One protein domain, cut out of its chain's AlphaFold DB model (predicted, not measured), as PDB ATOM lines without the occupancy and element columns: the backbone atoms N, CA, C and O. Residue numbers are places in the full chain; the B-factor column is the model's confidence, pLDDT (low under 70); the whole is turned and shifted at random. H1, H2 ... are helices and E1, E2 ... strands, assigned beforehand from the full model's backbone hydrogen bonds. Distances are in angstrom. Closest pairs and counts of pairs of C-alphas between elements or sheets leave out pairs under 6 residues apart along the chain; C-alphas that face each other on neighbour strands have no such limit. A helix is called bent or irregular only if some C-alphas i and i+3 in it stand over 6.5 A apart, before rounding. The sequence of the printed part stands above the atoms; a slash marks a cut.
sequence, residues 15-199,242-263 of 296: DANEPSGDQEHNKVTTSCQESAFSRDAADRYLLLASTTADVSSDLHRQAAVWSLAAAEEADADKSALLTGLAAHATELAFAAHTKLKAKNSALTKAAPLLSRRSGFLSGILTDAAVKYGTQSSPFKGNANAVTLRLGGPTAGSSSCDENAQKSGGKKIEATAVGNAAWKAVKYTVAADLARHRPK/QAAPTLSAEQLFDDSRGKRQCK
ATOM      1  N   ASP A  15      49.623 -17.403 -36.462       41.50
ATOM      2  CA  ASP A  15      50.573 -17.283 -37.557       41.50
ATOM      3  C   ASP A  15      51.113 -18.675 -37.891       41.50
ATOM      4  O   ASP A  15      51.869 -19.292 -37.135       41.50
ATOM      5  N   ALA A  16      50.707 -19.183 -39.054       44.91
ATOM      6  CA  ALA A  16      51.059 -20.510 -39.542       44.91
ATOM      7  C   ALA A  16      52.574 -20.683 -39.783       44.91
ATOM      8  O   ALA A  16      53.007 -21.800 -40.075       44.91
ATOM      9  N   ASN A  17      53.373 -19.618 -39.647       49.22
ATOM     10  CA  ASN A  17      54.827 -19.628 -39.807       49.22
ATOM     11  C   ASN A  17      55.607 -20.010 -38.539       49.22
ATOM     12  O   ASN A  17      56.815 -20.210 -38.619       49.22
ATOM     13  N   GLU A  18      54.950 -20.169 -37.389       56.72
ATOM     14  CA  GLU A  18      55.631 -20.524 -36.139       56.72
ATOM     15  C   GLU A  18      55.814 -22.050 -35.955       56.72
ATOM     16  O   GLU A  18      54.936 -22.823 -36.357       56.72
ATOM     17  N   PRO A  19      56.895 -22.531 -35.293       59.34
ATOM     18  CA  PRO A  19      57.239 -23.962 -35.217       59.34
ATOM     19  C   PRO A  19      56.161 -24.866 -34.607       59.34
ATOM     20  O   PRO A  19      56.060 -26.042 -34.960       59.34
ATOM     21  N   SER A  20      55.364 -24.326 -33.679       57.47
ATOM     22  CA  SER A  20      54.244 -25.033 -33.053       57.47
ATOM     23  C   SER A  20      52.887 -24.711 -33.673       57.47
ATOM     24  O   SER A  20      51.912 -25.397 -33.363       57.47
ATOM     25  N   GLY A  21      52.817 -23.699 -34.545       59.88
ATOM     26  CA  GLY A  21      51.571 -23.169 -35.091       59.88
ATOM     27  C   GLY A  21      50.610 -22.607 -34.034       59.88
ATOM     28  O   GLY A  21      49.413 -22.512 -34.287       59.88
ATOM     29  N   ASP A  22      51.131 -22.275 -32.847       68.94
ATOM     30  CA  ASP A  22      50.432 -21.614 -31.745       68.94
ATOM     31  C   ASP A  22      51.414 -20.677 -31.014       68.94
ATOM     32  O   ASP A  22      52.344 -21.118 -30.330       68.94
ATOM     33  N   GLN A  23      51.231 -19.362 -31.171       73.50
ATOM     34  CA  GLN A  23      52.101 -18.365 -30.538       73.50
ATOM     35  C   GLN A  23      52.051 -18.426 -29.006       73.50
ATOM     36  O   GLN A  23      53.062 -18.157 -28.356       73.50
ATOM     37  N   GLU A  24      50.918 -18.801 -28.413       80.31
ATOM     38  CA  GLU A  24      50.799 -18.920 -26.959       80.31
ATOM     39  C   GLU A  24      51.580 -20.123 -26.454       80.31
ATOM     40  O   GLU A  24      52.379 -20.025 -25.523       80.31
ATOM     41  N   HIS A  25      51.447 -21.252 -27.136       79.06
ATOM     42  CA  HIS A  25      52.195 -22.450 -26.801       79.06
ATOM     43  C   HIS A  25      53.718 -22.261 -26.960       79.06
ATOM     44  O   HIS A  25      54.506 -22.843 -26.212       79.06
ATOM     45  N   ASN A  26      54.169 -21.378 -27.858       80.38
ATOM     46  CA  ASN A  26      55.582 -21.003 -27.941       80.38
ATOM     47  C   ASN A  26      56.120 -20.338 -26.665       80.38
ATOM     48  O   ASN A  26      57.314 -20.479 -26.389       80.38
ATOM     49  N   LYS A  27      55.266 -19.692 -25.866       85.06
ATOM     50  CA  LYS A  27      55.645 -19.050 -24.596       85.06
ATOM     51  C   LYS A  27      55.894 -20.044 -23.465       85.06
ATOM     52  O   LYS A  27      56.411 -19.645 -22.425       85.06
ATOM     53  N   VAL A  28      55.536 -21.316 -23.654       88.06
ATOM     54  CA  VAL A  28      55.816 -22.386 -22.696       88.06
ATOM     55  C   VAL A  28      57.313 -22.703 -22.735       88.06
ATOM     56  O   VAL A  28      57.822 -23.257 -23.716       88.06
ATOM     57  N   THR A  29      58.022 -22.334 -21.669       89.44
ATOM     58  CA  THR A  29      59.473 -22.539 -21.513       89.44
ATOM     59  C   THR A  29      59.838 -23.319 -20.256       89.44
ATOM     60  O   THR A  29      60.984 -23.729 -20.105       89.44
ATOM     61  N   THR A  30      58.873 -23.560 -19.367       90.50
ATOM     62  CA  THR A  30      59.073 -24.299 -18.117       90.50
ATOM     63  C   THR A  30      58.024 -25.390 -17.948       90.50
ATOM     64  O   THR A  30      56.913 -25.298 -18.471       90.50
ATOM     65  N   SER A  31      58.332 -26.408 -17.148       91.06
ATOM     66  CA  SER A  31      57.389 -27.495 -16.854       91.06
ATOM     67  C   SER A  31      56.176 -27.030 -16.033       91.06
ATOM     68  O   SER A  31      55.115 -27.646 -16.096       91.06
ATOM     69  N   CYS A  32      56.292 -25.914 -15.300       91.88
ATOM     70  CA  CYS A  32      55.154 -25.286 -14.623       91.88
ATOM     71  C   CYS A  32      54.157 -24.695 -15.633       91.88
ATOM     72  O   CYS A  32      52.957 -24.969 -15.575       91.88
ATOM     73  N   GLN A  33      54.667 -23.950 -16.616       93.12
ATOM     74  CA  GLN A  33      53.869 -23.436 -17.729       93.12
ATOM     75  C   GLN A  33      53.308 -24.569 -18.594       93.12
ATOM     76  O   GLN A  33      52.164 -24.489 -19.028       93.12
ATOM     77  N   GLU A  34      54.066 -25.650 -18.806       91.75
ATOM     78  CA  GLU A  34      53.586 -26.845 -19.513       91.75
ATOM     79  C   GLU A  34      52.399 -27.477 -18.786       91.75
ATOM     80  O   GLU A  34      51.407 -27.844 -19.419       91.75
ATOM     81  N   SER A  35      52.470 -27.582 -17.455       91.00
ATOM     82  CA  SER A  35      51.357 -28.066 -16.642       91.00
ATOM     83  C   SER A  35      50.124 -27.178 -16.814       91.00
ATOM     84  O   SER A  35      49.033 -27.689 -17.065       91.00
ATOM     85  N   ALA A  36      50.288 -25.854 -16.720       91.81
ATOM     86  CA  ALA A  36      49.192 -24.900 -16.879       91.81
ATOM     87  C   ALA A  36      48.562 -24.960 -18.279       91.81
ATOM     88  O   ALA A  36      47.339 -25.049 -18.392       91.81
ATOM     89  N   PHE A  37      49.392 -24.990 -19.324       90.88
ATOM     90  CA  PHE A  37      48.954 -25.139 -20.708       90.88
ATOM     91  C   PHE A  37      48.231 -26.470 -20.929       90.88
ATOM     92  O   PHE A  37      47.179 -26.499 -21.552       90.88
ATOM     93  N   SER A  38      48.743 -27.576 -20.375       90.06
ATOM     94  CA  SER A  38      48.115 -28.898 -20.500       90.06
ATOM     95  C   SER A  38      46.723 -28.933 -19.866       90.06
ATOM     96  O   SER A  38      45.810 -29.536 -20.426       90.06
ATOM     97  N   ARG A  39      46.539 -28.268 -18.719       91.06
ATOM     98  CA  ARG A  39      45.217 -28.108 -18.098       91.06
ATOM     99  C   ARG A  39      44.276 -27.310 -19.002       91.06
ATOM    100  O   ARG A  39      43.189 -27.789 -19.300       91.06
ATOM    101  N   ASP A  40      44.721 -26.156 -19.493       89.75
ATOM    102  CA  ASP A  40      43.913 -25.296 -20.369       89.75
ATOM    103  C   ASP A  40      43.550 -25.985 -21.698       89.75
ATOM    104  O   ASP A  40      42.415 -25.919 -22.162       89.75
ATOM    105  N   ALA A  41      44.487 -26.738 -22.275       87.19
ATOM    106  CA  ALA A  41      44.279 -27.537 -23.475       87.19
ATOM    107  C   ALA A  41      43.256 -28.667 -23.256       87.19
ATOM    108  O   ALA A  41      42.451 -28.954 -24.147       87.19
ATOM    109  N   ALA A  42      43.254 -29.296 -22.075       87.62
ATOM    110  CA  ALA A  42      42.249 -30.293 -21.715       87.62
ATOM    111  C   ALA A  42      40.847 -29.668 -21.638       87.62
ATOM    112  O   ALA A  42      39.913 -30.187 -22.255       87.62
ATOM    113  N   ASP A  43      40.720 -28.530 -20.953       87.31
ATOM    114  CA  ASP A  43      39.461 -27.787 -20.839       87.31
ATOM    115  C   ASP A  43      38.972 -27.331 -22.220       87.31
ATOM    116  O   ASP A  43      37.795 -27.480 -22.561       87.31
ATOM    117  N   ARG A  44      39.893 -26.873 -23.076       87.12
ATOM    118  CA  ARG A  44      39.590 -26.489 -24.455       87.12
ATOM    119  C   ARG A  44      39.039 -27.650 -25.276       87.12
ATOM    120  O   ARG A  44      38.090 -27.456 -26.037       87.12
ATOM    121  N   TYR A  45      39.598 -28.851 -25.135       84.56
ATOM    122  CA  TYR A  45      39.077 -30.048 -25.797       84.56
ATOM    123  C   TYR A  45      37.692 -30.450 -25.312       84.56
ATOM    124  O   TYR A  45      36.861 -30.821 -26.143       84.56
ATOM    125  N   LEU A  46      37.424 -30.342 -24.012       84.50
ATOM    126  CA  LEU A  46      36.092 -30.598 -23.465       84.50
ATOM    127  C   LEU A  46      35.072 -29.566 -23.961       84.50
ATOM    128  O   LEU A  46      33.978 -29.950 -24.370       84.50
ATOM    129  N   LEU A  47      35.450 -28.289 -24.032       83.81
ATOM    130  CA  LEU A  47      34.604 -27.237 -24.599       83.81
ATOM    131  C   LEU A  47      34.317 -27.472 -26.091       83.81
ATOM    132  O   LEU A  47      33.179 -27.375 -26.539       83.81
ATOM    133  N   LEU A  48      35.336 -27.827 -26.883       80.12
ATOM    134  CA  LEU A  48      35.147 -28.164 -28.299       80.12
ATOM    135  C   LEU A  48      34.224 -29.377 -28.483       80.12
ATOM    136  O   LEU A  48      33.447 -29.419 -29.439       80.12
ATOM    137  N   ALA A  49      34.318 -30.359 -27.586       79.44
ATOM    138  CA  ALA A  49      33.459 -31.534 -27.551       79.44
ATOM    139  C   ALA A  49      31.996 -31.189 -27.215       79.44
ATOM    140  O   ALA A  49      31.093 -31.715 -27.871       79.44
ATOM    141  N   SER A  50      31.750 -30.290 -26.255       75.50
ATOM    142  CA  SER A  50      30.394 -29.893 -25.851       75.50
ATOM    143  C   SER A  50      29.698 -29.029 -26.902       75.50
ATOM    144  O   SER A  50      28.623 -29.403 -27.358       75.50
ATOM    145  N   THR A  51      30.348 -27.970 -27.409       73.12
ATOM    146  CA  THR A  51      29.774 -27.099 -28.461       73.12
ATOM    147  C   THR A  51      29.369 -27.897 -29.702       73.12
ATOM    148  O   THR A  51      28.387 -27.608 -30.376       73.12
ATOM    149  N   THR A  52      30.132 -28.945 -29.998       68.31
ATOM    150  CA  THR A  52      29.860 -29.869 -31.095       68.31
ATOM    151  C   THR A  52      28.567 -30.676 -30.890       68.31
ATOM    152  O   THR A  52      27.851 -30.936 -31.858       68.31
ATOM    153  N   ALA A  53      28.268 -31.088 -29.655       67.94
ATOM    154  CA  ALA A  53      27.028 -31.784 -29.318       67.94
ATOM    155  C   ALA A  53      25.817 -30.837 -29.372       67.94
ATOM    156  O   ALA A  53      24.773 -31.214 -29.911       67.94
ATOM    157  N   ASP A  54      25.990 -29.597 -28.908       73.75
ATOM    158  CA  ASP A  54      24.934 -28.580 -28.872       73.75
ATOM    159  C   ASP A  54      24.426 -28.227 -30.280       73.75
ATOM    160  O   ASP A  54      23.220 -28.226 -30.513       73.75
ATOM    161  N   VAL A  55      25.324 -28.058 -31.263       70.62
ATOM    162  CA  VAL A  55      24.940 -27.767 -32.664       70.62
ATOM    163  C   VAL A  55      24.040 -28.857 -33.256       70.62
ATOM    164  O   VAL A  55      23.075 -28.557 -33.957       70.62
ATOM    165  N   SER A  56      24.331 -30.132 -32.978       71.25
ATOM    166  CA  SER A  56      23.492 -31.240 -33.454       71.25
ATOM    167  C   SER A  56      22.111 -31.216 -32.794       71.25
ATOM    168  O   SER A  56      21.110 -31.465 -33.463       71.25
ATOM    169  N   SER A  57      22.059 -30.919 -31.494       76.19
ATOM    170  CA  SER A  57      20.813 -30.834 -30.728       76.19
ATOM    171  C   SER A  57      19.937 -29.664 -31.190       76.19
ATOM    172  O   SER A  57      18.735 -29.836 -31.395       76.19
ATOM    173  N   ASP A  58      20.531 -28.495 -31.427       80.44
ATOM    174  CA  ASP A  58      19.816 -27.303 -31.889       80.44
ATOM    175  C   ASP A  58      19.209 -27.493 -33.282       80.44
ATOM    176  O   ASP A  58      18.071 -27.079 -33.517       80.44
ATOM    177  N   LEU A  59      19.919 -28.165 -34.196       80.69
ATOM    178  CA  LEU A  59      19.388 -28.487 -35.524       80.69
ATOM    179  C   LEU A  59      18.218 -29.479 -35.447       80.69
ATOM    180  O   LEU A  59      17.216 -29.289 -36.135       80.69
ATOM    181  N   HIS A  60      18.286 -30.483 -34.567       80.94
ATOM    182  CA  HIS A  60      17.148 -31.375 -34.315       80.94
ATOM    183  C   HIS A  60      15.948 -30.630 -33.722       80.94
ATOM    184  O   HIS A  60      14.808 -30.878 -34.119       80.94
ATOM    185  N   ARG A  61      16.188 -29.683 -32.809       83.81
ATOM    186  CA  ARG A  61      15.127 -28.846 -32.241       83.81
ATOM    187  C   ARG A  61      14.483 -27.952 -33.302       83.81
ATOM    188  O   ARG A  61      13.260 -27.863 -33.333       83.81
ATOM    189  N   GLN A  62      15.267 -27.323 -34.177       81.06
ATOM    190  CA  GLN A  62      14.740 -26.511 -35.284       81.06
ATOM    191  C   GLN A  62      13.915 -27.353 -36.259       81.06
ATOM    192  O   GLN A  62      12.816 -26.945 -36.627       81.06
ATOM    193  N   ALA A  63      14.387 -28.555 -36.599       84.69
ATOM    194  CA  ALA A  63      13.626 -29.487 -37.425       84.69
ATOM    195  C   ALA A  63      12.271 -29.847 -36.792       84.69
ATOM    196  O   ALA A  63      11.252 -29.840 -37.481       84.69
ATOM    197  N   ALA A  64      12.237 -30.101 -35.479       86.50
ATOM    198  CA  ALA A  64      10.997 -30.383 -34.758       86.50
ATOM    199  C   ALA A  64      10.041 -29.177 -34.733       86.50
ATOM    200  O   ALA A  64       8.848 -29.345 -34.970       86.50
ATOM    201  N   VAL A  65      10.555 -27.962 -34.504       89.94
ATOM    202  CA  VAL A  65       9.754 -26.723 -34.523       89.94
ATOM    203  C   VAL A  65       9.133 -26.488 -35.898       89.94
ATOM    204  O   VAL A  65       7.942 -26.206 -35.987       89.94
ATOM    205  N   TRP A  66       9.909 -26.634 -36.973       86.12
ATOM    206  CA  TRP A  66       9.391 -26.469 -38.333       86.12
ATOM    207  C   TRP A  66       8.419 -27.577 -38.734       86.12
ATOM    208  O   TRP A  66       7.442 -27.289 -39.413       86.12
ATOM    209  N   SER A  67       8.627 -28.807 -38.259       87.50
ATOM    210  CA  SER A  67       7.671 -29.903 -38.468       87.50
ATOM    211  C   SER A  67       6.339 -29.635 -37.768       87.50
ATOM    212  O   SER A  67       5.284 -29.880 -38.345       87.50
ATOM    213  N   LEU A  68       6.381 -29.109 -36.538       90.25
ATOM    214  CA  LEU A  68       5.177 -28.752 -35.789       90.25
ATOM    215  C   LEU A  68       4.431 -27.598 -36.471       90.25
ATOM    216  O   LEU A  68       3.235 -27.703 -36.717       90.25
ATOM    217  N   ALA A  69       5.155 -26.547 -36.863       88.06
ATOM    218  CA  ALA A  69       4.581 -25.414 -37.583       88.06
ATOM    219  C   ALA A  69       3.981 -25.825 -38.940       88.06
ATOM    220  O   ALA A  69       2.931 -25.324 -39.317       88.06
ATOM    221  N   ALA A  70       4.610 -26.761 -39.659       83.81
ATOM    222  CA  ALA A  70       4.072 -27.288 -40.913       83.81
ATOM    223  C   ALA A  70       2.744 -28.038 -40.717       83.81
ATOM    224  O   ALA A  70       1.873 -27.960 -41.581       83.81
ATOM    225  N   ALA A  71       2.593 -28.755 -39.598       88.62
ATOM    226  CA  ALA A  71       1.383 -29.508 -39.271       88.62
ATOM    227  C   ALA A  71       0.208 -28.612 -38.840       88.62
ATOM    228  O   ALA A  71      -0.947 -29.004 -38.994       88.62
ATOM    229  N   GLU A  72       0.501 -27.430 -38.296       91.31
ATOM    230  CA  GLU A  72      -0.496 -26.435 -37.877       91.31
ATOM    231  C   GLU A  72      -0.864 -25.441 -38.994       91.31
ATOM    232  O   GLU A  72      -1.871 -24.740 -38.891       91.31
ATOM    233  N   GLU A  73      -0.069 -25.369 -40.064       89.88
ATOM    234  CA  GLU A  73      -0.271 -24.444 -41.179       89.88
ATOM    235  C   GLU A  73      -1.358 -24.948 -42.141       89.88
ATOM    236  O   GLU A  73      -1.272 -26.041 -42.701       89.88
ATOM    237  N   ALA A  74      -2.387 -24.123 -42.344       86.94
ATOM    238  CA  ALA A  74      -3.532 -24.448 -43.192       86.94
ATOM    239  C   ALA A  74      -3.250 -24.201 -44.684       86.94
ATOM    240  O   ALA A  74      -3.897 -24.799 -45.545       86.94
ATOM    241  N   ASP A  75      -2.304 -23.312 -44.996       94.81
ATOM    242  CA  ASP A  75      -1.870 -23.043 -46.362       94.81
ATOM    243  C   ASP A  75      -0.903 -24.132 -46.858       94.81
ATOM    244  O   ASP A  75       0.175 -24.346 -46.298       94.81
ATOM    245  N   ALA A  76      -1.288 -24.827 -47.931       85.12
ATOM    246  CA  ALA A  76      -0.543 -25.976 -48.440       85.12
ATOM    247  C   ALA A  76       0.881 -25.618 -48.906       85.12
ATOM    248  O   ALA A  76       1.809 -26.398 -48.684       85.12
ATOM    249  N   ASP A  77       1.077 -24.437 -49.498       85.38
ATOM    250  CA  ASP A  77       2.380 -24.007 -50.010       85.38
ATOM    251  C   ASP A  77       3.332 -23.642 -48.862       85.38
ATOM    252  O   ASP A  77       4.509 -24.025 -48.863       85.38
ATOM    253  N   LYS A  78       2.828 -22.961 -47.824       78.44
ATOM    254  CA  LYS A  78       3.601 -22.673 -46.605       78.44
ATOM    255  C   LYS A  78       3.902 -23.931 -45.799       78.44
ATOM    256  O   LYS A  78       5.026 -24.082 -45.316       78.44
ATOM    257  N   SER A  79       2.944 -24.851 -45.690       78.12
ATOM    258  CA  SER A  79       3.147 -26.149 -45.040       78.12
ATOM    259  C   SER A  79       4.240 -26.959 -45.753       78.12
ATOM    260  O   SER A  79       5.156 -27.490 -45.109       78.12
ATOM    261  N   ALA A  80       4.240 -26.967 -47.092       82.81
ATOM    262  CA  ALA A  80       5.286 -27.600 -47.891       82.81
ATOM    263  C   ALA A  80       6.666 -26.944 -47.687       82.81
ATOM    264  O   ALA A  80       7.664 -27.650 -47.510       82.81
ATOM    265  N   LEU A  81       6.736 -25.605 -47.640       85.75
ATOM    266  CA  LEU A  81       7.976 -24.867 -47.367       85.75
ATOM    267  C   LEU A  81       8.561 -25.217 -45.986       85.75
ATOM    268  O   LEU A  81       9.754 -25.507 -45.870       85.75
ATOM    269  N   LEU A  82       7.729 -25.212 -44.940       77.94
ATOM    270  CA  LEU A  82       8.133 -25.538 -43.568       77.94
ATOM    271  C   LEU A  82       8.585 -27.000 -43.439       77.94
ATOM    272  O   LEU A  82       9.589 -27.281 -42.780       77.94
ATOM    273  N   THR A  83       7.918 -27.917 -44.142       82.56
ATOM    274  CA  THR A  83       8.332 -29.325 -44.238       82.56
ATOM    275  C   THR A  83       9.703 -29.461 -44.907       82.56
ATOM    276  O   THR A  83      10.566 -30.193 -44.418       82.56
ATOM    277  N   GLY A  84       9.949 -28.716 -45.989       80.56
ATOM    278  CA  GLY A  84      11.252 -28.673 -46.658       80.56
ATOM    279  C   GLY A  84      12.367 -28.141 -45.752       80.56
ATOM    280  O   GLY A  84      13.456 -28.715 -45.705       80.56
ATOM    281  N   LEU A  85      12.090 -27.091 -44.970       81.00
ATOM    282  CA  LEU A  85      13.023 -26.566 -43.969       81.00
ATOM    283  C   LEU A  85      13.330 -27.603 -42.882       81.00
ATOM    284  O   LEU A  85      14.498 -27.804 -42.538       81.00
ATOM    285  N   ALA A  86      12.313 -28.304 -42.374       82.75
ATOM    286  CA  ALA A  86      12.483 -29.371 -41.390       82.75
ATOM    287  C   ALA A  86      13.350 -30.527 -41.917       82.75
ATOM    288  O   ALA A  86      14.261 -30.992 -41.220       82.75
ATOM    289  N   ALA A  87      13.112 -30.958 -43.159       84.38
ATOM    290  CA  ALA A  87      13.913 -31.983 -43.823       84.38
ATOM    291  C   ALA A  87      15.373 -31.533 -43.993       84.38
ATOM    292  O   ALA A  87      16.291 -32.279 -43.647       84.38
ATOM    293  N   HIS A  88      15.596 -30.289 -44.426       78.00
ATOM    294  CA  HIS A  88      16.939 -29.736 -44.592       78.00
ATOM    295  C   HIS A  88      17.696 -29.596 -43.258       78.00
ATOM    296  O   HIS A  88      18.861 -29.982 -43.167       78.00
ATOM    297  N   ALA A  89      17.044 -29.122 -42.189       80.69
ATOM    298  CA  ALA A  89      17.651 -29.098 -40.853       80.69
ATOM    299  C   ALA A  89      17.994 -30.503 -40.347       80.69
ATOM    300  O   ALA A  89      19.043 -30.686 -39.730       80.69
ATOM    301  N   THR A  90      17.152 -31.499 -40.630       80.00
ATOM    302  CA  THR A  90      17.412 -32.899 -40.261       80.00
ATOM    303  C   THR A  90      18.626 -33.460 -41.002       80.00
ATOM    304  O   THR A  90      19.472 -34.116 -40.390       80.00
ATOM    305  N   GLU A  91      18.760 -33.167 -42.296       80.25
ATOM    306  CA  GLU A  91      19.926 -33.549 -43.095       80.25
ATOM    307  C   GLU A  91      21.211 -32.900 -42.562       80.25
ATOM    308  O   GLU A  91      22.209 -33.589 -42.327       80.25
ATOM    309  N   LEU A  92      21.175 -31.591 -42.283       77.50
ATOM    310  CA  LEU A  92      22.295 -30.872 -41.675       77.50
ATOM    311  C   LEU A  92      22.649 -31.434 -40.292       77.50
ATOM    312  O   LEU A  92      23.833 -31.610 -39.999       77.50
ATOM    313  N   ALA A  93      21.652 -31.765 -39.464       76.19
ATOM    314  CA  ALA A  93      21.858 -32.386 -38.158       76.19
ATOM    315  C   ALA A  93      22.544 -33.751 -38.290       76.19
ATOM    316  O   ALA A  93      23.502 -34.033 -37.574       76.19
ATOM    317  N   PHE A  94      22.111 -34.584 -39.238       72.75
ATOM    318  CA  PHE A  94      22.683 -35.910 -39.457       72.75
ATOM    319  C   PHE A  94      24.111 -35.849 -40.025       72.75
ATOM    320  O   PHE A  94      25.006 -36.570 -39.563       72.75
ATOM    321  N   ALA A  95      24.353 -34.957 -40.989       72.81
ATOM    322  CA  ALA A  95      25.677 -34.705 -41.550       72.81
ATOM    323  C   ALA A  95      26.643 -34.164 -40.484       72.81
ATOM    324  O   ALA A  95      27.786 -34.630 -40.378       72.81
ATOM    325  N   ALA A  96      26.167 -33.235 -39.647       70.38
ATOM    326  CA  ALA A  96      26.889 -32.738 -38.486       70.38
ATOM    327  C   ALA A  96      27.190 -33.891 -37.522       70.38
ATOM    328  O   ALA A  96      28.358 -34.190 -37.290       70.38
ATOM    329  N   HIS A  97      26.181 -34.617 -37.044       71.88
ATOM    330  CA  HIS A  97      26.334 -35.721 -36.097       71.88
ATOM    331  C   HIS A  97      27.352 -36.773 -36.570       71.88
ATOM    332  O   HIS A  97      28.240 -37.170 -35.813       71.88
ATOM    333  N   THR A  98      27.296 -37.185 -37.839       70.31
ATOM    334  CA  THR A  98      28.191 -38.217 -38.390       70.31
ATOM    335  C   THR A  98      29.649 -37.752 -38.435       70.31
ATOM    336  O   THR A  98      30.546 -38.463 -37.971       70.31
ATOM    337  N   LYS A  99      29.902 -36.530 -38.923       67.75
ATOM    338  CA  LYS A  99      31.252 -35.942 -38.978       67.75
ATOM    339  C   LYS A  99      31.800 -35.630 -37.583       67.75
ATOM    340  O   LYS A  99      33.002 -35.732 -37.331       67.75
ATOM    341  N   LEU A 100      30.916 -35.248 -36.670       71.31
ATOM    342  CA  LEU A 100      31.263 -34.732 -35.355       71.31
ATOM    343  C   LEU A 100      31.410 -35.822 -34.293       71.31
ATOM    344  O   LEU A 100      32.215 -35.652 -33.384       71.31
ATOM    345  N   LYS A 101      30.730 -36.967 -34.419       72.19
ATOM    346  CA  LYS A 101      30.824 -38.081 -33.459       72.19
ATOM    347  C   LYS A 101      32.252 -38.604 -33.300       72.19
ATOM    348  O   LYS A 101      32.729 -38.775 -32.178       72.19
ATOM    349  N   ALA A 102      32.957 -38.828 -34.411       70.06
ATOM    350  CA  ALA A 102      34.346 -39.290 -34.383       70.06
ATOM    351  C   ALA A 102      35.281 -38.239 -33.764       70.06
ATOM    352  O   ALA A 102      36.109 -38.568 -32.912       70.06
ATOM    353  N   LYS A 103      35.098 -36.964 -34.134       73.38
ATOM    354  CA  LYS A 103      35.854 -35.834 -33.578       73.38
ATOM    355  C   LYS A 103      35.621 -35.694 -32.072       73.38
ATOM    356  O   LYS A 103      36.581 -35.611 -31.316       73.38
ATOM    357  N   ASN A 104      34.366 -35.729 -31.633       75.62
ATOM    358  CA  ASN A 104      33.984 -35.611 -30.231       75.62
ATOM    359  C   ASN A 104      34.572 -36.763 -29.394       75.62
ATOM    360  O   ASN A 104      35.201 -36.534 -28.361       75.62
ATOM    361  N   SER A 105      34.494 -38.005 -29.891       74.56
ATOM    362  CA  SER A 105      35.137 -39.146 -29.225       74.56
ATOM    363  C   SER A 105      36.661 -39.001 -29.118       74.56
ATOM    364  O   SER A 105      37.240 -39.406 -28.112       74.56
ATOM    365  N   ALA A 106      37.324 -38.435 -30.128       76.75
ATOM    366  CA  ALA A 106      38.764 -38.192 -30.077       76.75
ATOM    367  C   ALA A 106      39.125 -37.101 -29.054       76.75
ATOM    368  O   ALA A 106      40.023 -37.309 -28.241       76.75
ATOM    369  N   LEU A 107      38.393 -35.982 -29.041       81.62
ATOM    370  CA  LEU A 107      38.606 -34.870 -28.105       81.62
ATOM    371  C   LEU A 107      38.408 -35.303 -26.645       81.62
ATOM    372  O   LEU A 107      39.273 -35.069 -25.804       81.62
ATOM    373  N   THR A 108      37.319 -36.017 -26.361       79.12
ATOM    374  CA  THR A 108      37.009 -36.543 -25.019       79.12
ATOM    375  C   THR A 108      38.002 -37.600 -24.536       79.12
ATOM    376  O   THR A 108      38.209 -37.736 -23.334       79.12
ATOM    377  N   LYS A 109      38.667 -38.324 -25.446       80.38
ATOM    378  CA  LYS A 109      39.778 -39.234 -25.107       80.38
ATOM    379  C   LYS A 109      41.110 -38.510 -24.925       80.38
ATOM    380  O   LYS A 109      41.931 -38.965 -24.132       80.38
ATOM    381  N   ALA A 110      41.337 -37.410 -25.640       80.69
ATOM    382  CA  ALA A 110      42.575 -36.639 -25.565       80.69
ATOM    383  C   ALA A 110      42.642 -35.754 -24.310       80.69
ATOM    384  O   ALA A 110      43.684 -35.702 -23.658       80.69
ATOM    385  N   ALA A 111      41.528 -35.121 -23.925       83.31
ATOM    386  CA  ALA A 111      41.436 -34.283 -22.728       83.31
ATOM    387  C   ALA A 111      42.016 -34.942 -21.454       83.31
ATOM    388  O   ALA A 111      42.914 -34.355 -20.850       83.31
ATOM    389  N   PRO A 112      41.639 -36.178 -21.060       81.19
ATOM    390  CA  PRO A 112      42.185 -36.795 -19.852       81.19
ATOM    391  C   PRO A 112      43.683 -37.108 -19.942       81.19
ATOM    392  O   PRO A 112      44.332 -37.209 -18.903       81.19
ATOM    393  N   LEU A 113      44.263 -37.266 -21.138       85.00
ATOM    394  CA  LEU A 113      45.714 -37.440 -21.285       85.00
ATOM    395  C   LEU A 113      46.454 -36.145 -20.932       85.00
ATOM    396  O   LEU A 113      47.442 -36.185 -20.199       85.00
ATOM    397  N   LEU A 114      45.929 -35.004 -21.380       87.31
ATOM    398  CA  LEU A 114      46.448 -33.678 -21.045       87.31
ATOM    399  C   LEU A 114      46.246 -33.350 -19.557       87.31
ATOM    400  O   LEU A 114      47.184 -32.915 -18.891       87.31
ATOM    401  N   SER A 115      45.076 -33.664 -18.987       86.50
ATOM    402  CA  SER A 115      44.837 -33.500 -17.545       86.50
ATOM    403  C   SER A 115      45.782 -34.361 -16.705       86.50
ATOM    404  O   SER A 115      46.331 -33.887 -15.711       86.50
ATOM    405  N   ARG A 116      46.030 -35.618 -17.109       86.81
ATOM    406  CA  ARG A 116      47.008 -36.495 -16.440       86.81
ATOM    407  C   ARG A 116      48.413 -35.923 -16.516       86.81
ATOM    408  O   ARG A 116      49.131 -35.976 -15.523       86.81
ATOM    409  N   ARG A 117      48.797 -35.366 -17.668       88.81
ATOM    410  CA  ARG A 117      50.097 -34.716 -17.836       88.81
ATOM    411  C   ARG A 117      50.246 -33.519 -16.900       88.81
ATOM    412  O   ARG A 117      51.245 -33.449 -16.189       88.81
ATOM    413  N   SER A 118      49.236 -32.652 -16.832       90.31
ATOM    414  CA  SER A 118      49.202 -31.543 -15.872       90.31
ATOM    415  C   SER A 118      49.329 -32.043 -14.432       90.31
ATOM    416  O   SER A 118      50.176 -31.562 -13.687       90.31
ATOM    417  N   GLY A 119      48.509 -33.018 -14.027       88.25
ATOM    418  CA  GLY A 119      48.531 -33.544 -12.659       88.25
ATOM    419  C   GLY A 119      49.877 -34.169 -12.290       88.25
ATOM    420  O   GLY A 119      50.384 -33.952 -11.193       88.25
ATOM    421  N   PHE A 120      50.494 -34.885 -13.227       90.31
ATOM    422  CA  PHE A 120      51.807 -35.489 -13.043       90.31
ATOM    423  C   PHE A 120      52.921 -34.443 -12.876       90.31
ATOM    424  O   PHE A 120      53.717 -34.553 -11.947       90.31
ATOM    425  N   LEU A 121      52.959 -33.407 -13.722       90.38
ATOM    426  CA  LEU A 121      53.939 -32.321 -13.602       90.38
ATOM    427  C   LEU A 121      53.745 -31.520 -12.316       90.38
ATOM    428  O   LEU A 121      54.715 -31.259 -11.611       90.38
ATOM    429  N   SER A 122      52.496 -31.188 -11.982       89.62
ATOM    430  CA  SER A 122      52.164 -30.526 -10.717       89.62
ATOM    431  C   SER A 122      52.646 -31.356  -9.526       89.62
ATOM    432  O   SER A 122      53.315 -30.825  -8.647       89.62
ATOM    433  N   GLY A 123      52.395 -32.670  -9.535       89.12
ATOM    434  CA  GLY A 123      52.853 -33.583  -8.488       89.12
ATOM    435  C   GLY A 123      54.375 -33.634  -8.352       89.12
ATOM    436  O   GLY A 123      54.879 -33.546  -7.237       89.12
ATOM    437  N   ILE A 124      55.115 -33.715  -9.465       90.19
ATOM    438  CA  ILE A 124      56.586 -33.680  -9.442       90.19
ATOM    439  C   ILE A 124      57.104 -32.358  -8.876       90.19
ATOM    440  O   ILE A 124      58.032 -32.368  -8.076       90.19
ATOM    441  N   LEU A 125      56.524 -31.229  -9.283       89.56
ATOM    442  CA  LEU A 125      56.957 -29.907  -8.826       89.56
ATOM    443  C   LEU A 125      56.649 -29.689  -7.339       89.56
ATOM    444  O   LEU A 125      57.450 -29.083  -6.632       89.56
ATOM    445  N   THR A 126      55.527 -30.219  -6.843       88.81
ATOM    446  CA  THR A 126      55.207 -30.214  -5.410       88.81
ATOM    447  C   THR A 126      56.144 -31.123  -4.615       88.81
ATOM    448  O   THR A 126      56.637 -30.718  -3.567       88.81
ATOM    449  N   ASP A 127      56.423 -32.329  -5.110       88.19
ATOM    450  CA  ASP A 127      57.346 -33.281  -4.476       88.19
ATOM    451  C   ASP A 127      58.788 -32.749  -4.443       88.19
ATOM    452  O   ASP A 127      59.476 -32.870  -3.433       88.19
ATOM    453  N   ALA A 128      59.219 -32.073  -5.509       88.56
ATOM    454  CA  ALA A 128      60.522 -31.420  -5.595       88.56
ATOM    455  C   ALA A 128      60.719 -30.286  -4.576       88.56
ATOM    456  O   ALA A 128      61.857 -29.920  -4.306       88.56
ATOM    457  N   ALA A 129      59.635 -29.737  -4.020       88.62
ATOM    458  CA  ALA A 129      59.690 -28.688  -3.009       88.62
ATOM    459  C   ALA A 129      59.786 -29.229  -1.571       88.62
ATOM    460  O   ALA A 129      59.833 -28.436  -0.633       88.62
ATOM    461  N   VAL A 130      59.766 -30.551  -1.361       88.88
ATOM    462  CA  VAL A 130      59.896 -31.145  -0.023       88.88
ATOM    463  C   VAL A 130      61.306 -30.928   0.515       88.88
ATOM    464  O   VAL A 130      62.277 -31.382  -0.084       88.88
ATOM    465  N   LYS A 131      61.385 -30.320   1.699       88.81
ATOM    466  CA  LYS A 131      62.633 -30.056   2.419       88.81
ATOM    467  C   LYS A 131      62.836 -31.058   3.543       88.81
ATOM    468  O   LYS A 131      61.882 -31.668   4.019       88.81
ATOM    469  N   TYR A 132      64.071 -31.194   4.018       89.38
ATOM    470  CA  TYR A 132      64.403 -32.050   5.159       89.38
ATOM    471  C   TYR A 132      65.036 -31.241   6.286       89.38
ATOM    472  O   TYR A 132      65.987 -30.488   6.073       89.38
ATOM    473  N   GLY A 133      64.507 -31.411   7.498       85.06
ATOM    474  CA  GLY A 133      65.024 -30.740   8.686       85.06
ATOM    475  C   GLY A 133      66.378 -31.277   9.165       85.06
ATOM    476  O   GLY A 133      66.911 -32.271   8.664       85.06
ATOM    477  N   THR A 134      66.911 -30.631  10.197       84.38
ATOM    478  CA  THR A 134      68.107 -31.078  10.920       84.38
ATOM    479  C   THR A 134      67.829 -32.351  11.720       84.38
ATOM    480  O   THR A 134      66.772 -32.490  12.336       84.38
ATOM    481  N   GLN A 135      68.807 -33.256  11.775       84.19
ATOM    482  CA  GLN A 135      68.792 -34.435  12.639       84.19
ATOM    483  C   GLN A 135      69.984 -34.359  13.606       84.19
ATOM    484  O   GLN A 135      71.134 -34.458  13.187       84.19
ATOM    485  N   SER A 136      69.705 -34.192  14.904       79.50
ATOM    486  CA  SER A 136      70.727 -33.983  15.947       79.50
ATOM    487  C   SER A 136      71.670 -35.175  16.125       79.50
ATOM    488  O   SER A 136      72.866 -34.991  16.322       79.50
ATOM    489  N   SER A 137      71.145 -36.394  16.004       81.38
ATOM    490  CA  SER A 137      71.922 -37.639  16.000       81.38
ATOM    491  C   SER A 137      71.644 -38.388  14.693       81.38
ATOM    492  O   SER A 137      70.696 -39.182  14.641       81.38
ATOM    493  N   PRO A 138      72.364 -38.067  13.599       84.44
ATOM    494  CA  PRO A 138      72.020 -38.550  12.262       84.44
ATOM    495  C   PRO A 138      72.696 -39.876  11.901       84.44
ATOM    496  O   PRO A 138      72.295 -40.507  10.926       84.44
ATOM    497  N   PHE A 139      73.691 -40.314  12.671       85.69
ATOM    498  CA  PHE A 139      74.459 -41.520  12.378       85.69
ATOM    499  C   PHE A 139      73.954 -42.734  13.150       85.69
ATOM    500  O   PHE A 139      73.666 -42.671  14.345       85.69
ATOM    501  N   LYS A 140      73.924 -43.875  12.466       86.25
ATOM    502  CA  LYS A 140      73.785 -45.207  13.061       86.25
ATOM    503  C   LYS A 140      74.763 -46.133  12.357       86.25
ATOM    504  O   LYS A 140      74.785 -46.152  11.132       86.25
ATOM    505  N   GLY A 141      75.538 -46.925  13.087       84.94
ATOM    506  CA  GLY A 141      76.512 -47.800  12.442       84.94
ATOM    507  C   GLY A 141      77.186 -48.806  13.360       84.94
ATOM    508  O   GLY A 141      76.886 -48.889  14.549       84.94
ATOM    509  N   ASN A 142      78.088 -49.573  12.761       84.44
ATOM    510  CA  ASN A 142      79.027 -50.488  13.399       84.44
ATOM    511  C   ASN A 142      80.393 -50.385  12.690       84.44
ATOM    512  O   ASN A 142      80.572 -49.529  11.827       84.44
ATOM    513  N   ALA A 143      81.338 -51.267  13.027       81.25
ATOM    514  CA  ALA A 143      82.695 -51.252  12.470       81.25
ATOM    515  C   ALA A 143      82.764 -51.310  10.929       81.25
ATOM    516  O   ALA A 143      83.746 -50.855  10.355       81.25
ATOM    517  N   ASN A 144      81.733 -51.839  10.262       85.81
ATOM    518  CA  ASN A 144      81.740 -52.096   8.819       85.81
ATOM    519  C   ASN A 144      80.725 -51.251   8.034       85.81
ATOM    520  O   ASN A 144      80.712 -51.304   6.807       85.81
ATOM    521  N   ALA A 145      79.833 -50.519   8.707       85.44
ATOM    522  CA  ALA A 145      78.779 -49.763   8.039       85.44
ATOM    523  C   ALA A 145      78.324 -48.563   8.866       85.44
ATOM    524  O   ALA A 145      78.016 -48.695  10.050       85.44
ATOM    525  N   VAL A 146      78.180 -47.417   8.205       83.31
ATOM    526  CA  VAL A 146      77.574 -46.207   8.765       83.31
ATOM    527  C   VAL A 146      76.406 -45.800   7.876       83.31
ATOM    528  O   VAL A 146      76.519 -45.741   6.657       83.31
ATOM    529  N   THR A 147      75.259 -45.541   8.489       87.69
ATOM    530  CA  THR A 147      74.061 -45.005   7.847       87.69
ATOM    531  C   THR A 147      73.832 -43.584   8.337       87.69
ATOM    532  O   THR A 147      73.908 -43.319   9.538       87.69
ATOM    533  N   LEU A 148      73.513 -42.695   7.402       86.62
ATOM    534  CA  LEU A 148      73.113 -41.320   7.665       86.62
ATOM    535  C   LEU A 148      71.596 -41.191   7.501       86.62
ATOM    536  O   LEU A 148      71.035 -41.668   6.514       86.62
ATOM    537  N   ARG A 149      70.934 -40.534   8.453       87.38
ATOM    538  CA  ARG A 149      69.503 -40.233   8.395       87.38
ATOM    539  C   ARG A 149      69.267 -38.725   8.372       87.38
ATOM    540  O   ARG A 149      69.780 -38.002   9.221       87.38
ATOM    541  N   LEU A 150      68.439 -38.292   7.425       87.00
ATOM    542  CA  LEU A 150      67.902 -36.934   7.337       87.00
ATOM    543  C   LEU A 150      66.851 -36.666   8.423       87.00
ATOM    544  O   LEU A 150      66.235 -37.601   8.937       87.00
ATOM    545  N   GLY A 151      66.626 -35.393   8.759       86.12
ATOM    546  CA  GLY A 151      65.489 -35.012   9.597       86.12
ATOM    547  C   GLY A 151      64.153 -35.270   8.895       86.12
ATOM    548  O   GLY A 151      64.104 -35.681   7.736       86.12
ATOM    549  N   GLY A 152      63.049 -35.039   9.607       89.38
ATOM    550  CA  GLY A 152      61.710 -35.227   9.044       89.38
ATOM    551  C   GLY A 152      61.466 -34.348   7.805       89.38
ATOM    552  O   GLY A 152      61.985 -33.226   7.755       89.38
ATOM    553  N   PRO A 153      60.693 -34.837   6.816       90.94
ATOM    554  CA  PRO A 153      60.320 -34.039   5.660       90.94
ATOM    555  C   PRO A 153      59.337 -32.939   6.066       90.94
ATOM    556  O   PRO A 153      58.427 -33.159   6.870       90.94
ATOM    557  N   THR A 154      59.492 -31.765   5.474       89.56
ATOM    558  CA  THR A 154      58.578 -30.633   5.609       89.56
ATOM    559  C   THR A 154      58.193 -30.120   4.230       89.56
ATOM    560  O   THR A 154      58.964 -30.195   3.272       89.56
ATOM    561  N   ALA A 155      56.969 -29.611   4.104       86.75
ATOM    562  CA  ALA A 155      56.544 -28.971   2.868       86.75
ATOM    563  C   ALA A 155      57.352 -27.682   2.662       86.75
ATOM    564  O   ALA A 155      57.384 -26.821   3.543       86.75
ATOM    565  N   GLY A 156      58.002 -27.548   1.509       82.06
ATOM    566  CA  GLY A 156      58.542 -26.275   1.053       82.06
ATOM    567  C   GLY A 156      57.594 -25.570   0.089       82.06
ATOM    568  O   GLY A 156      56.543 -26.085  -0.299       82.06
ATOM    569  N   SER A 157      57.978 -24.359  -0.300       79.00
ATOM    570  CA  SER A 157      57.247 -23.581  -1.294       79.00
ATOM    571  C   SER A 157      57.480 -24.164  -2.683       79.00
ATOM    572  O   SER A 157      58.616 -24.213  -3.154       79.00
ATOM    573  N   SER A 158      56.401 -24.581  -3.348       77.81
ATOM    574  CA  SER A 158      56.447 -24.951  -4.764       77.81
ATOM    575  C   SER A 158      56.948 -23.773  -5.594       77.81
ATOM    576  O   SER A 158      56.473 -22.650  -5.434       77.81
ATOM    577  N   SER A 159      57.856 -24.036  -6.532       77.62
ATOM    578  CA  SER A 159      58.281 -23.049  -7.531       77.62
ATOM    579  C   SER A 159      57.225 -22.809  -8.620       77.62
ATOM    580  O   SER A 159      57.463 -22.040  -9.546       77.62
ATOM    581  N   CYS A 160      56.086 -23.508  -8.556       88.38
ATOM    582  CA  CYS A 160      54.994 -23.422  -9.518       88.38
ATOM    583  C   CYS A 160      53.748 -22.773  -8.902       88.38
ATOM    584  O   CYS A 160      52.713 -23.418  -8.724       88.38
ATOM    585  N   ASP A 161      53.868 -21.495  -8.552       88.19
ATOM    586  CA  ASP A 161      52.735 -20.661  -8.153       88.19
ATOM    587  C   ASP A 161      51.940 -20.145  -9.372       88.19
ATOM    588  O   ASP A 161      52.260 -20.430 -10.530       88.19
ATOM    589  N   GLU A 162      50.876 -19.378  -9.127       87.88
ATOM    590  CA  GLU A 162      50.050 -18.805 -10.198       87.88
ATOM    591  C   GLU A 162      50.829 -17.897 -11.156       87.88
ATOM    592  O   GLU A 162      50.444 -17.760 -12.316       87.88
ATOM    593  N   ASN A 163      51.902 -17.253 -10.696       89.88
ATOM    594  CA  ASN A 163      52.698 -16.356 -11.524       89.88
ATOM    595  C   ASN A 163      53.704 -17.133 -12.374       89.88
ATOM    596  O   ASN A 163      53.873 -16.811 -13.549       89.88
ATOM    597  N   ALA A 164      54.286 -18.203 -11.840       90.00
ATOM    598  CA  ALA A 164      55.138 -19.132 -12.575       90.00
ATOM    599  C   ALA A 164      54.380 -19.874 -13.691       90.00
ATOM    600  O   ALA A 164      54.984 -20.303 -14.671       90.00
ATOM    601  N   GLN A 165      53.052 -19.989 -13.582       91.94
ATOM    602  CA  GLN A 165      52.186 -20.548 -14.630       91.94
ATOM    603  C   GLN A 165      51.938 -19.585 -15.808       91.94
ATOM    604  O   GLN A 165      51.408 -20.000 -16.840       91.94
ATOM    605  N   LYS A 166      52.298 -18.305 -15.671       91.81
ATOM    606  CA  LYS A 166      52.051 -17.246 -16.660       91.81
ATOM    607  C   LYS A 166      53.290 -16.985 -17.521       91.81
ATOM    608  O   LYS A 166      54.408 -17.368 -17.182       91.81
ATOM    609  N   SER A 167      53.094 -16.280 -18.633       90.00
ATOM    610  CA  SER A 167      54.173 -15.681 -19.425       90.00
ATOM    611  C   SER A 167      53.902 -14.190 -19.605       90.00
ATOM    612  O   SER A 167      52.789 -13.796 -19.950       90.00
ATOM    613  N   GLY A 168      54.885 -13.339 -19.289       87.00
ATOM    614  CA  GLY A 168      54.702 -11.880 -19.306       87.00
ATOM    615  C   GLY A 168      53.543 -11.396 -18.420       87.00
ATOM    616  O   GLY A 168      52.840 -10.458 -18.787       87.00
ATOM    617  N   GLY A 169      53.280 -12.085 -17.303       87.00
ATOM    618  CA  GLY A 169      52.171 -11.782 -16.388       87.00
ATOM    619  C   GLY A 169      50.777 -12.178 -16.890       87.00
ATOM    620  O   GLY A 169      49.795 -11.952 -16.185       87.00
ATOM    621  N   LYS A 170      50.666 -12.794 -18.071       87.94
ATOM    622  CA  LYS A 170      49.397 -13.248 -18.653       87.94
ATOM    623  C   LYS A 170      49.295 -14.768 -18.645       87.94
ATOM    624  O   LYS A 170      50.300 -15.472 -18.753       87.94
ATOM    625  N   LYS A 171      48.067 -15.270 -18.511       88.25
ATOM    626  CA  LYS A 171      47.776 -16.697 -18.677       88.25
ATOM    627  C   LYS A 171      48.218 -17.129 -20.078       88.25
ATOM    628  O   LYS A 171      47.991 -16.402 -21.039       88.25
ATOM    629  N   ILE A 172      48.859 -18.290 -20.165       84.25
ATOM    630  CA  ILE A 172      49.164 -18.928 -21.446       84.25
ATOM    631  C   ILE A 172      47.909 -19.683 -21.878       84.25
ATOM    632  O   ILE A 172      47.413 -20.523 -21.125       84.25
ATOM    633  N   GLU A 173      47.388 -19.364 -23.058       80.75
ATOM    634  CA  GLU A 173      46.117 -19.900 -23.547       80.75
ATOM    635  C   GLU A 173      46.323 -20.966 -24.629       80.75
ATOM    636  O   GLU A 173      47.161 -20.833 -25.516       80.75
ATOM    637  N   ALA A 174      45.517 -22.022 -24.602       77.94
ATOM    638  CA  ALA A 174      45.515 -23.098 -25.590       77.94
ATOM    639  C   ALA A 174      44.699 -22.723 -26.844       77.94
ATOM    640  O   ALA A 174      43.747 -23.409 -27.224       77.94
ATOM    641  N   THR A 175      45.036 -21.598 -27.482       71.94
ATOM    642  CA  THR A 175      44.188 -20.977 -28.517       71.94
ATOM    643  C   THR A 175      44.107 -21.780 -29.816       71.94
ATOM    644  O   THR A 175      43.020 -21.890 -30.397       71.94
ATOM    645  N   ALA A 176      45.210 -22.394 -30.261       68.69
ATOM    646  CA  ALA A 176      45.228 -23.195 -31.486       68.69
ATOM    647  C   ALA A 176      44.893 -24.674 -31.238       68.69
ATOM    648  O   ALA A 176      44.702 -25.434 -32.191       68.69
ATOM    649  N   VAL A 177      44.808 -25.110 -29.979       73.19
ATOM    650  CA  VAL A 177      44.539 -26.507 -29.624       73.19
ATOM    651  C   VAL A 177      43.199 -26.960 -30.211       73.19
ATOM    652  O   VAL A 177      42.143 -26.372 -29.982       73.19
ATOM    653  N   GLY A 178      43.246 -28.036 -31.003       64.25
ATOM    654  CA  GLY A 178      42.081 -28.570 -31.718       64.25
ATOM    655  C   GLY A 178      41.781 -27.886 -33.058       64.25
ATOM    656  O   GLY A 178      40.830 -28.285 -33.735       64.25
ATOM    657  N   ASN A 179      42.598 -26.908 -33.462       69.31
ATOM    658  CA  ASN A 179      42.618 -26.313 -34.795       69.31
ATOM    659  C   ASN A 179      43.700 -26.976 -35.672       69.31
ATOM    660  O   ASN A 179      44.720 -27.461 -35.185       69.31
ATOM    661  N   ALA A 180      43.500 -26.950 -36.991       65.00
ATOM    662  CA  ALA A 180      44.520 -27.278 -37.981       65.00
ATOM    663  C   ALA A 180      45.762 -26.363 -37.902       65.00
ATOM    664  O   ALA A 180      46.811 -26.717 -38.429       65.00
ATOM    665  N   ALA A 181      45.714 -25.209 -37.246       67.62
ATOM    666  CA  ALA A 181      46.915 -24.408 -37.041       67.62
ATOM    667  C   ALA A 181      47.934 -25.088 -36.110       67.62
ATOM    668  O   ALA A 181      49.126 -24.916 -36.318       67.62
ATOM    669  N   TRP A 182      47.505 -25.930 -35.162       73.06
ATOM    670  CA  TRP A 182      48.409 -26.547 -34.187       73.06
ATOM    671  C   TRP A 182      49.304 -27.614 -34.828       73.06
ATOM    672  O   TRP A 182      48.810 -28.598 -35.378       73.06
ATOM    673  N   LYS A 183      50.625 -27.423 -34.779       71.00
ATOM    674  CA  LYS A 183      51.624 -28.265 -35.461       71.00
ATOM    675  C   LYS A 183      52.472 -29.095 -34.508       71.00
ATOM    676  O   LYS A 183      52.778 -30.237 -34.833       71.00
ATOM    677  N   ALA A 184      52.814 -28.569 -33.333       72.69
ATOM    678  CA  ALA A 184      53.701 -29.249 -32.390       72.69
ATOM    679  C   ALA A 184      53.270 -29.068 -30.932       72.69
ATOM    680  O   ALA A 184      52.709 -28.033 -30.570       72.69
ATOM    681  N   VAL A 185      53.611 -30.048 -30.093       79.38
ATOM    682  CA  VAL A 185      53.492 -29.999 -28.630       79.38
ATOM    683  C   VAL A 185      54.874 -29.785 -27.995       79.38
ATOM    684  O   VAL A 185      55.847 -30.413 -28.400       79.38
ATOM    685  N   LYS A 186      54.980 -28.879 -27.020       83.25
ATOM    686  CA  LYS A 186      56.173 -28.620 -26.223       83.25
ATOM    687  C   LYS A 186      55.971 -29.342 -24.913       83.25
ATOM    688  O   LYS A 186      54.983 -29.105 -24.222       83.25
ATOM    689  N   TYR A 187      56.898 -30.223 -24.580       84.12
ATOM    690  CA  TYR A 187      56.801 -30.987 -23.351       84.12
ATOM    691  C   TYR A 187      58.173 -31.332 -22.790       84.12
ATOM    692  O   TYR A 187      59.174 -31.417 -23.504       84.12
ATOM    693  N   THR A 188      58.206 -31.547 -21.483       86.00
ATOM    694  CA  THR A 188      59.381 -32.023 -20.763       86.00
ATOM    695  C   THR A 188      59.564 -33.517 -21.029       86.00
ATOM    696  O   THR A 188      58.736 -34.340 -20.620       86.00
ATOM    697  N   VAL A 189      60.636 -33.904 -21.714       83.44
ATOM    698  CA  VAL A 189      60.885 -35.317 -22.032       83.44
ATOM    699  C   VAL A 189      61.093 -36.149 -20.768       83.44
ATOM    700  O   VAL A 189      61.563 -35.652 -19.745       83.44
ATOM    701  N   ALA A 190      60.764 -37.441 -20.835       79.88
ATOM    702  CA  ALA A 190      60.738 -38.302 -19.654       79.88
ATOM    703  C   ALA A 190      62.081 -38.365 -18.901       79.88
ATOM    704  O   ALA A 190      62.095 -38.378 -17.673       79.88
ATOM    705  N   ALA A 191      63.198 -38.358 -19.634       80.94
ATOM    706  CA  ALA A 191      64.540 -38.378 -19.056       80.94
ATOM    707  C   ALA A 191      64.864 -37.112 -18.241       80.94
ATOM    708  O   ALA A 191      65.576 -37.193 -17.242       80.94
ATOM    709  N   ASP A 192      64.308 -35.960 -18.624       86.62
ATOM    710  CA  ASP A 192      64.593 -34.680 -17.972       86.62
ATOM    711  C   ASP A 192      63.674 -34.393 -16.781       86.62
ATOM    712  O   ASP A 192      64.000 -33.546 -15.952       86.62
ATOM    713  N   LEU A 193      62.580 -35.146 -16.616       85.25
ATOM    714  CA  LEU A 193      61.695 -35.025 -15.451       85.25
ATOM    715  C   LEU A 193      62.431 -35.260 -14.125       85.25
ATOM    716  O   LEU A 193      62.092 -34.650 -13.114       85.25
ATOM    717  N   ALA A 194      63.450 -36.126 -14.123       84.88
ATOM    718  CA  ALA A 194      64.253 -36.401 -12.936       84.88
ATOM    719  C   ALA A 194      65.020 -35.162 -12.442       84.88
ATOM    720  O   ALA A 194      65.303 -35.061 -11.249       84.88
ATOM    721  N   ARG A 195      65.306 -34.197 -13.329       87.81
ATOM    722  CA  ARG A 195      66.020 -32.959 -12.983       87.81
ATOM    723  C   ARG A 195      65.182 -32.000 -12.140       87.81
ATOM    724  O   ARG A 195      65.733 -31.072 -11.567       87.81
ATOM    725  N   HIS A 196      63.871 -32.220 -12.022       86.62
ATOM    726  CA  HIS A 196      63.062 -31.468 -11.063       86.62
ATOM    727  C   HIS A 196      63.445 -31.760  -9.619       86.62
ATOM    728  O   HIS A 196      63.273 -30.895  -8.770       86.62
ATOM    729  N   ARG A 197      63.962 -32.957  -9.328       85.31
ATOM    730  CA  ARG A 197      64.372 -33.289  -7.968       85.31
ATOM    731  C   ARG A 197      65.723 -32.647  -7.671       85.31
ATOM    732  O   ARG A 197      66.669 -32.917  -8.411       85.31
ATOM    733  N   PRO A 198      65.862 -31.840  -6.613       85.81
ATOM    734  CA  PRO A 198      67.165 -31.312  -6.238       85.81
ATOM    735  C   PRO A 198      68.106 -32.451  -5.835       85.81
ATOM    736  O   PRO A 198      67.675 -33.520  -5.387       85.81
ATOM    737  N   LYS A 199      69.413 -32.224  -5.977       87.44
ATOM    738  CA  LYS A 199      70.384 -33.064  -5.275       87.44
ATOM    739  C   LYS A 199      70.390 -32.638  -3.814       87.44
ATOM    740  O   LYS A 199      70.390 -31.447  -3.518       87.44
ATOM    741  N   GLN A 242      69.160 -28.552  -9.797       84.31
ATOM    742  CA  GLN A 242      69.695 -29.069 -11.051       84.31
ATOM    743  C   GLN A 242      69.429 -28.089 -12.193       84.31
ATOM    744  O   GLN A 242      68.563 -27.215 -12.107       84.31
ATOM    745  N   ALA A 243      70.158 -28.270 -13.297       83.88
ATOM    746  CA  ALA A 243      69.847 -27.579 -14.539       83.88
ATOM    747  C   ALA A 243      68.375 -27.815 -14.908       83.88
ATOM    748  O   ALA A 243      67.918 -28.964 -14.936       83.88
ATOM    749  N   ALA A 244      67.659 -26.726 -15.188       79.19
ATOM    750  CA  ALA A 244      66.244 -26.780 -15.514       79.19
ATOM    751  C   ALA A 244      65.988 -27.750 -16.685       79.19
ATOM    752  O   ALA A 244      66.784 -27.790 -17.633       79.19
ATOM    753  N   PRO A 245      64.896 -28.534 -16.644       84.19
ATOM    754  CA  PRO A 245      64.520 -29.385 -17.762       84.19
ATOM    755  C   PRO A 245      64.360 -28.579 -19.045       84.19
ATOM    756  O   PRO A 245      63.808 -27.478 -19.040       84.19
ATOM    757  N   THR A 246      64.820 -29.148 -20.155       82.56
ATOM    758  CA  THR A 246      64.611 -28.545 -21.469       82.56
ATOM    759  C   THR A 246      63.304 -29.070 -22.047       82.56
ATOM    760  O   THR A 246      63.058 -30.277 -22.075       82.56
ATOM    761  N   LEU A 247      62.449 -28.165 -22.520       84.06
ATOM    762  CA  LEU A 247      61.238 -28.559 -23.227       84.06
ATOM    763  C   LEU A 247      61.588 -28.891 -24.673       84.06
ATOM    764  O   LEU A 247      62.236 -28.110 -25.369       84.06
ATOM    765  N   SER A 248      61.126 -30.049 -25.128       78.38
ATOM    766  CA  SER A 248      61.271 -30.481 -26.512       78.38
ATOM    767  C   SER A 248      59.988 -30.196 -27.276       78.38
ATOM    768  O   SER A 248      58.895 -30.449 -26.774       78.38
ATOM    769  N   ALA A 249      60.124 -29.672 -28.492       80.69
ATOM    770  CA  ALA A 249      59.011 -29.538 -29.417       80.69
ATOM    771  C   ALA A 249      58.894 -30.813 -30.257       80.69
ATOM    772  O   ALA A 249      59.824 -31.185 -30.974       80.69
ATOM    773  N   GLU A 250      57.738 -31.460 -30.202       77.38
ATOM    774  CA  GLU A 250      57.429 -32.627 -31.013       77.38
ATOM    775  C   GLU A 250      56.288 -32.329 -31.971       77.38
ATOM    776  O   GLU A 250      55.199 -31.912 -31.581       77.38
ATOM    777  N   GLN A 251      56.566 -32.547 -33.253       77.12
ATOM    778  CA  GLN A 251      55.595 -32.390 -34.324       77.12
ATOM    779  C   GLN A 251      54.459 -33.403 -34.156       77.12
ATOM    780  O   GLN A 251      54.696 -34.603 -34.046       77.12
ATOM    781  N   LEU A 252      53.224 -32.914 -34.170       72.62
ATOM    782  CA  LEU A 252      52.015 -33.727 -34.052       72.62
ATOM    783  C   LEU A 252      51.690 -34.448 -35.360       72.62
ATOM    784  O   LEU A 252      51.088 -35.523 -35.345       72.62
ATOM    785  N   PHE A 253      52.088 -33.860 -36.488       72.19
ATOM    786  CA  PHE A 253      51.745 -34.337 -37.818       72.19
ATOM    787  C   PHE A 253      52.988 -34.659 -38.650       72.19
ATOM    788  O   PHE A 253      54.028 -34.014 -38.524       72.19
ATOM    789  N   ASP A 254      52.872 -35.689 -39.483       70.62
ATOM    790  CA  ASP A 254      53.797 -35.959 -40.575       70.62
ATOM    791  C   ASP A 254      53.268 -35.269 -41.839       70.62
ATOM    792  O   ASP A 254      52.310 -35.731 -42.465       70.62
ATOM    793  N   ASP A 255      53.895 -34.148 -42.194       63.78
ATOM    794  CA  ASP A 255      53.551 -33.365 -43.384       63.78
ATOM    795  C   ASP A 255      54.326 -33.823 -44.638       63.78
ATOM    796  O   ASP A 255      54.072 -33.334 -45.740       63.78
ATOM    797  N   SER A 256      55.230 -34.808 -44.521       60.59
ATOM    798  CA  SER A 256      56.116 -35.235 -45.621       60.59
ATOM    799  C   SER A 256      55.403 -35.966 -46.767       60.59
ATOM    800  O   SER A 256      55.975 -36.135 -47.843       60.59
ATOM    801  N   ARG A 257      54.150 -36.407 -46.568       52.28
ATOM    802  CA  ARG A 257      53.413 -37.269 -47.517       52.28
ATOM    803  C   ARG A 257      52.195 -36.612 -48.173       52.28
ATOM    804  O   ARG A 257      51.358 -37.319 -48.733       52.28
ATOM    805  N   GLY A 258      52.032 -35.292 -48.062       48.12
ATOM    806  CA  GLY A 258      50.916 -34.549 -48.675       48.12
ATOM    807  C   GLY A 258      49.524 -34.834 -48.082       48.12
ATOM    808  O   GLY A 258      48.548 -34.188 -48.454       48.12
ATOM    809  N   LYS A 259      49.412 -35.769 -47.131       57.53
ATOM    810  CA  LYS A 259      48.230 -36.000 -46.293       57.53
ATOM    811  C   LYS A 259      48.654 -35.841 -44.843       57.53
ATOM    812  O   LYS A 259      49.490 -36.607 -44.378       57.53
ATOM    813  N   ARG A 260      48.052 -34.883 -44.141       61.41
ATOM    814  CA  ARG A 260      48.309 -34.622 -42.723       61.41
ATOM    815  C   ARG A 260      47.901 -35.837 -41.887       61.41
ATOM    816  O   ARG A 260      46.715 -36.068 -41.657       61.41
ATOM    817  N   GLN A 261      48.878 -36.642 -41.486       65.12
ATOM    818  CA  GLN A 261      48.687 -37.820 -40.636       65.12
ATOM    819  C   GLN A 261      49.345 -37.575 -39.285       65.12
ATOM    820  O   GLN A 261      50.296 -36.806 -39.206       65.12
ATOM    821  N   CYS A 262      48.856 -38.214 -38.221       68.06
ATOM    822  CA  CYS A 262      49.550 -38.172 -36.935       68.06
ATOM    823  C   CYS A 262      50.977 -38.701 -37.112       68.06
ATOM    824  O   CYS A 262      51.164 -39.776 -37.692       68.06
ATOM    825  N   LYS A 263      51.965 -37.950 -36.615       68.75
ATOM    826  CA  LYS A 263      53.375 -38.347 -36.678       68.75
ATOM    827  C   LYS A 263      53.603 -39.632 -35.894       68.75
ATOM    828  O   LYS A 263      54.230 -40.564 -36.395       68.75
TER     829      LYS A 263
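This is residues 15 to 199 and 242 to 263 of the 296 residues of the protein "Variant surface glycoprotein 1125.5492" of Trypanosoma brucei (UniProt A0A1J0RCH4). A long helical hairpin of H2 and H3 makes most of the length, and a narrow two-stranded arm, first E1 with E4 and then E2 with E3, carries the long axis on past the end where H3 finishes. A small cluster of the ribbon E5 and E6 with the short helices H1 and H4 sits beside the open end of the hairpin, and residues 141 to 146 stick out at the arm's tip. The 207 printed residues hold four named helices and six named strands, in the order H1 H2 H3 E1 E2 E3 E4 E5 H4 E6; the strands form three antiparallel pairs, and the class is mostly helix. The whole is extended, with a radius of gyration of the C-alphas of 27.0 A and spans of 105 by 40 by 36 A.

E5 is residues 184 to 188, 13.2 A long, and E6 is residues 247 to 251, 13.0 A long, with C-alpha 251 at (55.595, -32.390, -34.324). H1 is residues 23 to 26 and H4 residues 192 to 196. H2, residues 31 to 72, runs 61.6 A from C-alpha 31 at (57.389, -27.495, -16.854). H3, residues 76 to 127, runs 73.1 A to C-alpha 127 at (57.346, -33.281, -4.476). E1 is residues 130 to 132, E2 139 to 142, E3 145 to 148 and E4 153 to 155.

E5 and E6 are antiparallel at 151 degrees, with N 250 and O 185 2.8 A apart, within hydrogen-bond range. The closest C-alphas of H2 and E5, Ser 31 and Thr 188, are 6.3 A apart. H1 and H2 are close but not clearly touching, closest at the C-alphas of His 25 and Phe 37, 7.4 A. H3 and H4 are also close but not clearly touching, closest at the C-alphas of Leu 125 and His 196, 6.7 A. H2 and H3, a helical hairpin, touch at a shallow tilt of 16 degrees, opposite ways, closest at the C-alphas of Ala 63 and Ala 86, 4.1 A. H3 has a kink of 39 degrees near residue 100; it is neither bent nor irregular, but only just: C-alphas 99 and 102 are 6.5 A apart. E1 and E4 are antiparallel at 139 degrees, with N 154 and O 131 2.8 A apart. E2 and E3, a hairpin, are antiparallel at 172 degrees, with N 147 and O 140 2.8 A apart. O i to N i+4 pairs are within range in 37 of 38 cases in H2, 44 of 48 in H3 and 0 of 1 in H4, where 2 of 2 O i to N i+3 pairs are; H1 is too short for an i+4 pair.

The two C-alphas farthest apart, those of Asp 75 and Ala 143, are 106.8 A apart. Residues 200 to 241 are not printed, and C-alphas 199 and 242 are 7.1 A apart across this cut. The link from E4 to E5, residues 156 to 183, is long. The mean pLDDT of the printed part is 80.7, and residues 15 to 22 and 255 to 263 are among those under 70.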